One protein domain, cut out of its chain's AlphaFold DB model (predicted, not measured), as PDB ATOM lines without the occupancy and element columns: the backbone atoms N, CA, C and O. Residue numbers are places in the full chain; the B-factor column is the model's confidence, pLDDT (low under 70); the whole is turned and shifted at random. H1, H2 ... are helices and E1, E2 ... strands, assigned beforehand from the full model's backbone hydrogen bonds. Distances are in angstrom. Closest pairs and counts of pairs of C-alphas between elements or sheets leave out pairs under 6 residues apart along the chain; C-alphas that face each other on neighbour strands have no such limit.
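AT A GLANCE: This is residues 47 to 96 of the 98 residues of an uncharacterized protein of Haematococcus lacustris (UniProt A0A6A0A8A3). Two antiparallel strands, E1 and E2, make a small ribbon, with helix H2 over one of its faces, on the E2 side. Between the strands, residues 52 to 72 make a wide open loop that reaches away from the ribbon, with the short helix H1 at its far end. The printed part has 50 residues, with two named helices and two named strands in the order E1, H1, E2, H2; the class is mixed, helices and strands. The whole is only just loose, close to compact, with a radius of gyration of the C-alphas of 11.7 A and spans of 29 by 22 by 14 A.

HOW THE PARTS SIT: E1, residues 47 to 51, and E2, residues 73 to 78, are antiparallel neighbours at 147 degrees between their directions. C-alphas 49 and 75 face each other at 4.8 A. N 48 and O 76, at 2.8 A, and N 74 and O 50, at 2.8 A, are within hydrogen-bond range. H2, residues 84 to 95, and E2 have 4 pairs of C-alphas within 8 A, the closest those of Ile 74 and Ile 91, 7.1 A apart. E1 and H2 are only just apart, at 8.4 A. H1, residues 60 to 64, and H2 are apart. In H1 and H2 every O i to N i+4 pair is within hydrogen-bond range.

IN THESE COORDINATES: E1 begins at C-alpha 47 (184.201, 130.013, 87.302) and is 13.0 A long. H1 begins at C-alpha 60 (176.173, 115.890, 99.636) and is 6.7 A long. E2 is 15.0 A long. H2, 15.8 A long, ends at C-alpha 95 (173.495, 137.013, 99.269).

THE WHOLE: The C-alphas farthest apart, those of Lys 68 and Asp 81, are 29.9 A apart. The printed part has no cut. The link from E2 to H2 is tight; those from E1 to H1 and from H1 to E2 are short. The mean pLDDT of the printed part is 78.0; residue 54 and residues 62 to 72 are under 70.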
ATOM      1  N   LEU A  47     185.555 129.793  86.811       90.31
ATOM      2  CA  LEU A  47     184.201 130.013  87.302       90.31
ATOM      3  C   LEU A  47     183.981 129.175  88.566       90.31
ATOM      4  O   LEU A  47     183.833 127.954  88.492       90.31
ATOM      5  N   LEU A  48     183.942 129.830  89.721       88.81
ATOM      6  CA  LEU A  48     183.623 129.208  90.998       88.81
ATOM      7  C   LEU A  48     182.122 129.352  91.277       88.81
ATOM      8  O   LEU A  48     181.616 130.466  91.417       88.81
ATOM      9  N   ARG A  49     181.410 128.224  91.370       86.88
ATOM     10  CA  ARG A  49     179.989 128.168  91.759       86.88
ATOM     11  C   ARG A  49     179.903 127.899  93.258       86.88
ATOM     12  O   ARG A  49     180.234 126.803  93.707       86.88
ATOM     13  N   VAL A  50     179.495 128.901  94.033       84.00
ATOM     14  CA  VAL A  50     179.393 128.815  95.494       84.00
ATOM     15  C   VAL A  50     177.931 128.699  95.900       84.00
ATOM     16  O   VAL A  50     177.109 129.520  95.509       84.00
ATOM     17  N   PHE A  51     177.622 127.706  96.731       81.56
ATOM     18  CA  PHE A  51     176.289 127.501  97.293       81.56
ATOM     19  C   PHE A  51     176.327 127.753  98.795       81.56
ATOM     20  O   PHE A  51     176.959 127.003  99.544       81.56
ATOM     21  N   THR A  52     175.642 128.799  99.246       76.56
ATOM     22  CA  THR A  52     175.567 129.149 100.670       76.56
ATOM     23  C   THR A  52     174.192 128.810 101.236       76.56
ATOM     24  O   THR A  52     173.184 128.886 100.537       76.56
ATOM     25  N   ARG A  53     174.144 128.359 102.495       75.25
ATOM     26  CA  ARG A  53     172.899 128.055 103.216       75.25
ATOM     27  C   ARG A  53     172.934 128.719 104.579       75.25
ATOM     28  O   ARG A  53     173.895 128.559 105.329       75.25
ATOM     29  N   ASN A  54     171.859 129.402 104.939       69.38
ATOM     30  CA  ASN A  54     171.739 130.003 106.260       69.38
ATOM     31  C   ASN A  54     171.422 128.901 107.287       69.38
ATOM     32  O   ASN A  54     170.402 128.221 107.183       69.38
ATOM     33  N   GLY A  55     172.300 128.720 108.276       71.19
ATOM     34  CA  GLY A  55     172.088 127.784 109.388       71.19
ATOM     35  C   GLY A  55     172.593 126.349 109.177       71.19
ATOM     36  O   GLY A  55     172.219 125.466 109.944       71.19
ATOM     37  N   GLY A  56     173.438 126.083 108.174       73.31
ATOM     38  CA  GLY A  56     174.132 124.794 108.055       73.31
ATOM     39  C   GLY A  56     174.851 124.594 106.724       73.31
ATOM     40  O   GLY A  56     174.817 125.461 105.861       73.31
ATOM     41  N   HIS A  57     175.468 123.428 106.534       75.44
ATOM     42  CA  HIS A  57     175.976 123.006 105.227       75.44
ATOM     43  C   HIS A  57     174.886 122.253 104.452       75.44
ATOM     44  O   HIS A  57     174.026 121.599 105.050       75.44
ATOM     45  N   HIS A  58     174.914 122.362 103.125       71.75
ATOM     46  CA  HIS A  58     174.122 121.504 102.245       71.75
ATOM     47  C   HIS A  58     174.618 120.062 102.360       71.75
ATOM     48  O   HIS A  58     175.821 119.819 102.501       71.75
ATOM     49  N   LYS A  59     173.702 119.095 102.317       75.56
ATOM     50  CA  LYS A  59     174.098 117.681 102.319       75.56
ATOM     51  C   LYS A  59     174.642 117.315 100.943       75.56
ATOM     52  O   LYS A  59     174.130 117.781  99.934       75.56
ATOM     53  N   LEU A  60     175.628 116.418 100.897       74.19
ATOM     54  CA  LEU A  60     176.173 115.890  99.636       74.19
ATOM     55  C   LEU A  60     175.080 115.308  98.718       74.19
ATOM     56  O   LEU A  60     175.160 115.442  97.503       74.19
ATOM     57  N   ASP A  61     174.032 114.739  99.312       71.44
ATOM     58  CA  ASP A  61     172.866 114.186  98.614       71.44
ATOM     59  C   ASP A  61     172.073 115.248  97.821       71.44
ATOM     60  O   ASP A  61     171.566 114.977  96.736       71.44
ATOM     61  N   GLU A  62     172.042 116.499  98.300       64.88
ATOM     62  CA  GLU A  62     171.375 117.616  97.613       64.88
ATOM     63  C   GLU A  62     172.149 118.073  96.368       64.88
ATOM     64  O   GLU A  62     171.552 118.603  95.435       64.88
ATOM     65  N   PHE A  63     173.460 117.812  96.315       68.19
ATOM     66  CA  PHE A  63     174.292 118.072  95.138       68.19
ATOM     67  C   PHE A  63     174.261 116.927  94.112       68.19
ATOM     68  O   PHE A  63     174.686 117.118  92.973       68.19
ATOM     69  N   ALA A  64     173.768 115.739  94.484       66.25
ATOM     70  CA  ALA A  64     173.683 114.591  93.580       66.25
ATOM     71  C   ALA A  64     172.548 114.738  92.545       66.25
ATOM     72  O   ALA A  64     172.608 114.157  91.458       66.25
ATOM     73  N   VAL A  65     171.526 115.543  92.853       65.25
ATOM     74  CA  VAL A  65     170.367 115.758  91.980       65.25
ATOM     75  C   VAL A  65     170.621 116.944  91.043       65.25
ATOM     76  O   VAL A  65     170.320 118.095  91.365       65.25
ATOM     77  N   ARG A  66     171.143 116.661  89.839       57.84
ATOM     78  CA  ARG A  66     171.244 117.651  88.747       57.84
ATOM     79  C   ARG A  66     169.870 118.276  88.476       57.84
ATOM     80  O   ARG A  66     168.934 117.567  88.114       57.84
ATOM     81  N   GLY A  67     169.764 119.598  88.616       60.75
ATOM     82  CA  GLY A  67     168.545 120.360  88.315       60.75
ATOM     83  C   GLY A  67     167.716 120.787  89.529       60.75
ATOM     84  O   GLY A  67     166.773 121.556  89.363       60.75
ATOM     85  N   LYS A  68     168.083 120.359  90.744       58.62
ATOM     86  CA  LYS A  68     167.550 120.918  91.998       58.62
ATOM     87  C   LYS A  68     168.654 121.613  92.796       58.62
ATOM     88  O   LYS A  68     168.717 121.493  94.016       58.62
ATOM     89  N   GLU A  69     169.546 122.310  92.096       56.97
ATOM     90  CA  GLU A  69     170.539 123.156  92.751       56.97
ATOM     91  C   GLU A  69     169.786 124.262  93.516       56.97
ATOM     92  O   GLU A  69     168.930 124.936  92.935       56.97
ATOM     93  N   PRO A  70     170.001 124.389  94.837       62.62
ATOM     94  CA  PRO A  70     169.246 125.313  95.671       62.62
ATOM     95  C   PRO A  70     169.438 126.754  95.183       62.62
ATOM     96  O   PRO A  70     170.549 127.156  94.833       62.62
ATOM     97  N   SER A  71     168.349 127.531  95.162       57.97
ATOM     98  CA  SER A  71     168.316 128.936  94.734       57.97
ATOM     99  C   SER A  71     169.171 129.814  95.658       57.97
ATOM    100  O   SER A  71     168.679 130.388  96.624       57.97
ATOM    101  N   GLY A  72     170.472 129.855  95.388       66.25
ATOM    102  CA  GLY A  72     171.489 130.551  96.181       66.25
ATOM    103  C   GLY A  72     172.893 130.394  95.593       66.25
ATOM    104  O   GLY A  72     173.883 130.520  96.313       66.25
ATOM    105  N   GLU A  73     172.977 130.066  94.299       76.06
ATOM    106  CA  GLU A  73     174.242 129.976  93.582       76.06
ATOM    107  C   GLU A  73     174.824 131.369  93.365       76.06
ATOM    108  O   GLU A  73     174.200 132.234  92.746       76.06
ATOM    109  N   ILE A  74     176.056 131.555  93.815       84.62
ATOM    110  CA  ILE A  74     176.864 132.716  93.485       84.62
ATOM    111  C   ILE A  74     177.956 132.252  92.534       84.62
ATOM    112  O   ILE A  74     178.781 131.402  92.872       84.62
ATOM    113  N   GLN A  75     177.959 132.824  91.337       87.69
ATOM    114  CA  GLN A  75     179.013 132.621  90.355       87.69
ATOM    115  C   GLN A  75     180.093 133.684  90.548       87.69
ATOM    116  O   GLN A  75     179.826 134.880  90.414       87.69
ATOM    117  N   ILE A  76     181.308 133.249  90.874       89.44
ATOM    118  CA  ILE A  76     182.461 134.117  91.113       89.44
ATOM    119  C   ILE A  76     183.544 133.774  90.089       89.44
ATOM    120  O   ILE A  76     183.986 132.630  90.009       89.44
ATOM    121  N   TYR A  77     183.994 134.767  89.324       88.88
ATOM    122  CA  TYR A  77     185.173 134.633  88.466       88.88
ATOM    123  C   TYR A  77     186.421 134.897  89.299       88.88
ATOM    124  O   TYR A  77     186.608 136.006  89.799       88.88
ATOM    125  N   THR A  78     187.250 133.874  89.493       90.50
ATOM    126  CA  THR A  78     188.390 133.959  90.410       90.50
ATOM    127  C   THR A  78     189.593 133.145  89.934       90.50
ATOM    128  O   THR A  78     189.568 132.568  88.855       90.50
ATOM    129  N   TRP A  79     190.667 133.112  90.720       90.12
ATOM    130  CA  TRP A  79     191.873 132.320  90.466       90.12
ATOM    131  C   TRP A  79     192.124 131.357  91.632       90.12
ATOM    132  O   TRP A  79     191.521 131.499  92.693       90.12
ATOM    133  N   MET A  80     193.013 130.375  91.447       81.75
ATOM    134  CA  MET A  80     193.325 129.382  92.492       81.75
ATOM    135  C   MET A  80     193.970 129.992  93.747       81.75
ATOM    136  O   MET A  80     193.878 129.398  94.812       81.75
ATOM    137  N   ASP A  81     194.562 131.180  93.623       85.62
ATOM    138  CA  ASP A  81     195.190 131.924  94.725       85.62
ATOM    139  C   ASP A  81     194.198 132.801  95.519       85.62
ATOM    140  O   ASP A  81     194.566 133.500  96.458       85.62
ATOM    141  N   ALA A  82     192.916 132.814  95.142       86.06
ATOM    142  CA  ALA A  82     191.948 133.701  95.771       86.06
ATOM    143  C   ALA A  82     191.717 133.366  97.246       86.06
ATOM    144  O   ALA A  82     191.442 132.224  97.623       86.06
ATOM    145  N   THR A  83     191.761 134.398  98.086       87.06
ATOM    146  CA  THR A  83     191.628 134.218  99.529       87.06
ATOM    147  C   THR A  83     190.167 134.040  99.942       87.06
ATOM    148  O   THR A  83     189.245 134.622  99.363       87.06
ATOM    149  N   LEU A  84     189.931 133.295 101.028       86.00
ATOM    150  CA  LEU A  84     188.585 133.138 101.600       86.00
ATOM    151  C   LEU A  84     187.950 134.477 101.993       86.00
ATOM    152  O   LEU A  84     186.725 134.583 102.028       86.00
ATOM    153  N   ARG A  85     188.767 135.492 102.293       86.69
ATOM    154  CA  ARG A  85     188.292 136.826 102.650       86.69
ATOM    155  C   ARG A  85     187.642 137.528 101.462       86.69
ATOM    156  O   ARG A  85     186.503 137.957 101.597       86.69
ATOM    157  N   GLU A  86     188.315 137.558 100.311       87.62
ATOM    158  CA  GLU A  86     187.744 138.109  99.074       87.62
ATOM    159  C   GLU A  86     186.434 137.396  98.719       87.62
ATOM    160  O   GLU A  86     185.415 138.043  98.487       87.62
ATOM    161  N   LEU A  87     186.433 136.058  98.768       89.25
ATOM    162  CA  LEU A  87     185.235 135.262  98.494       89.25
ATOM    163  C   LEU A  87     184.094 135.587  99.470       89.25
ATOM    164  O   LEU A  87     182.951 135.744  99.050       89.25
ATOM    165  N   SER A  88     184.391 135.715 100.765       88.12
ATOM    166  CA  SER A  88     183.390 136.004 101.799       88.12
ATOM    167  C   SER A  88     182.774 137.393 101.652       88.12
ATOM    168  O   SER A  88     181.580 137.548 101.896       88.12
ATOM    169  N   ASP A  89     183.559 138.395 101.261       88.44
ATOM    170  CA  ASP A  89     183.057 139.753 101.042       88.44
ATOM    171  C   ASP A  89     182.122 139.802  99.819       88.44
ATOM    172  O   ASP A  89     181.019 140.343  99.910       88.44
ATOM    173  N   LEU A  90     182.481 139.108  98.731       87.69
ATOM    174  CA  LEU A  90     181.618 138.904  97.558       87.69
ATOM    175  C   LEU A  90     180.310 138.178  97.904       87.69
ATOM    176  O   LEU A  90     179.233 138.578  97.464       87.69
ATOM    177  N   ILE A  91     180.386 137.111  98.702       86.94
ATOM    178  CA  ILE A  91     179.210 136.353  99.153       86.94
ATOM    179  C   ILE A  91     178.284 137.243  99.984       86.94
ATOM    180  O   ILE A  91     177.069 137.211  99.796       86.94
ATOM    181  N   LYS A  92     178.843 138.053 100.891       85.94
ATOM    182  CA  LYS A  92     178.055 138.972 101.717       85.94
ATOM    183  C   LYS A  92     177.266 139.954 100.860       85.94
ATOM    184  O   LYS A  92     176.067 140.080 101.066       85.94
ATOM    185  N   GLU A  93     177.916 140.584  99.886       84.19
ATOM    186  CA  GLU A  93     177.275 141.540  98.976       84.19
ATOM    187  C   GLU A  93     176.179 140.890  98.116       84.19
ATOM    188  O   GLU A  93     175.114 141.466  97.909       84.19
ATOM    189  N   LYS A  94     176.428 139.676  97.612       78.75
ATOM    190  CA  LYS A  94     175.532 138.997  96.664       78.75
ATOM    191  C   LYS A  94     174.355 138.285  97.329       78.75
ATOM    192  O   LYS A  94     173.309 138.149  96.700       78.75
ATOM    193  N   THR A  95     174.520 137.798  98.559       77.06
ATOM    194  CA  THR A  95     173.495 137.013  99.269       77.06
ATOM    195  C   THR A  95     172.704 137.835 100.278       77.06
ATOM    196  O   THR A  95     171.538 137.529 100.515       77.06
ATOM    197  N   PHE A  96     173.302 138.868 100.873       72.19
ATOM    198  CA  PHE A  96     172.655 139.670 101.905       72.19
ATOM    199  C   PHE A  96     172.452 141.101 101.389       72.19
ATOM    200  O   PHE A  96     173.359 141.925 101.513       72.19
TER     201      PHE A  96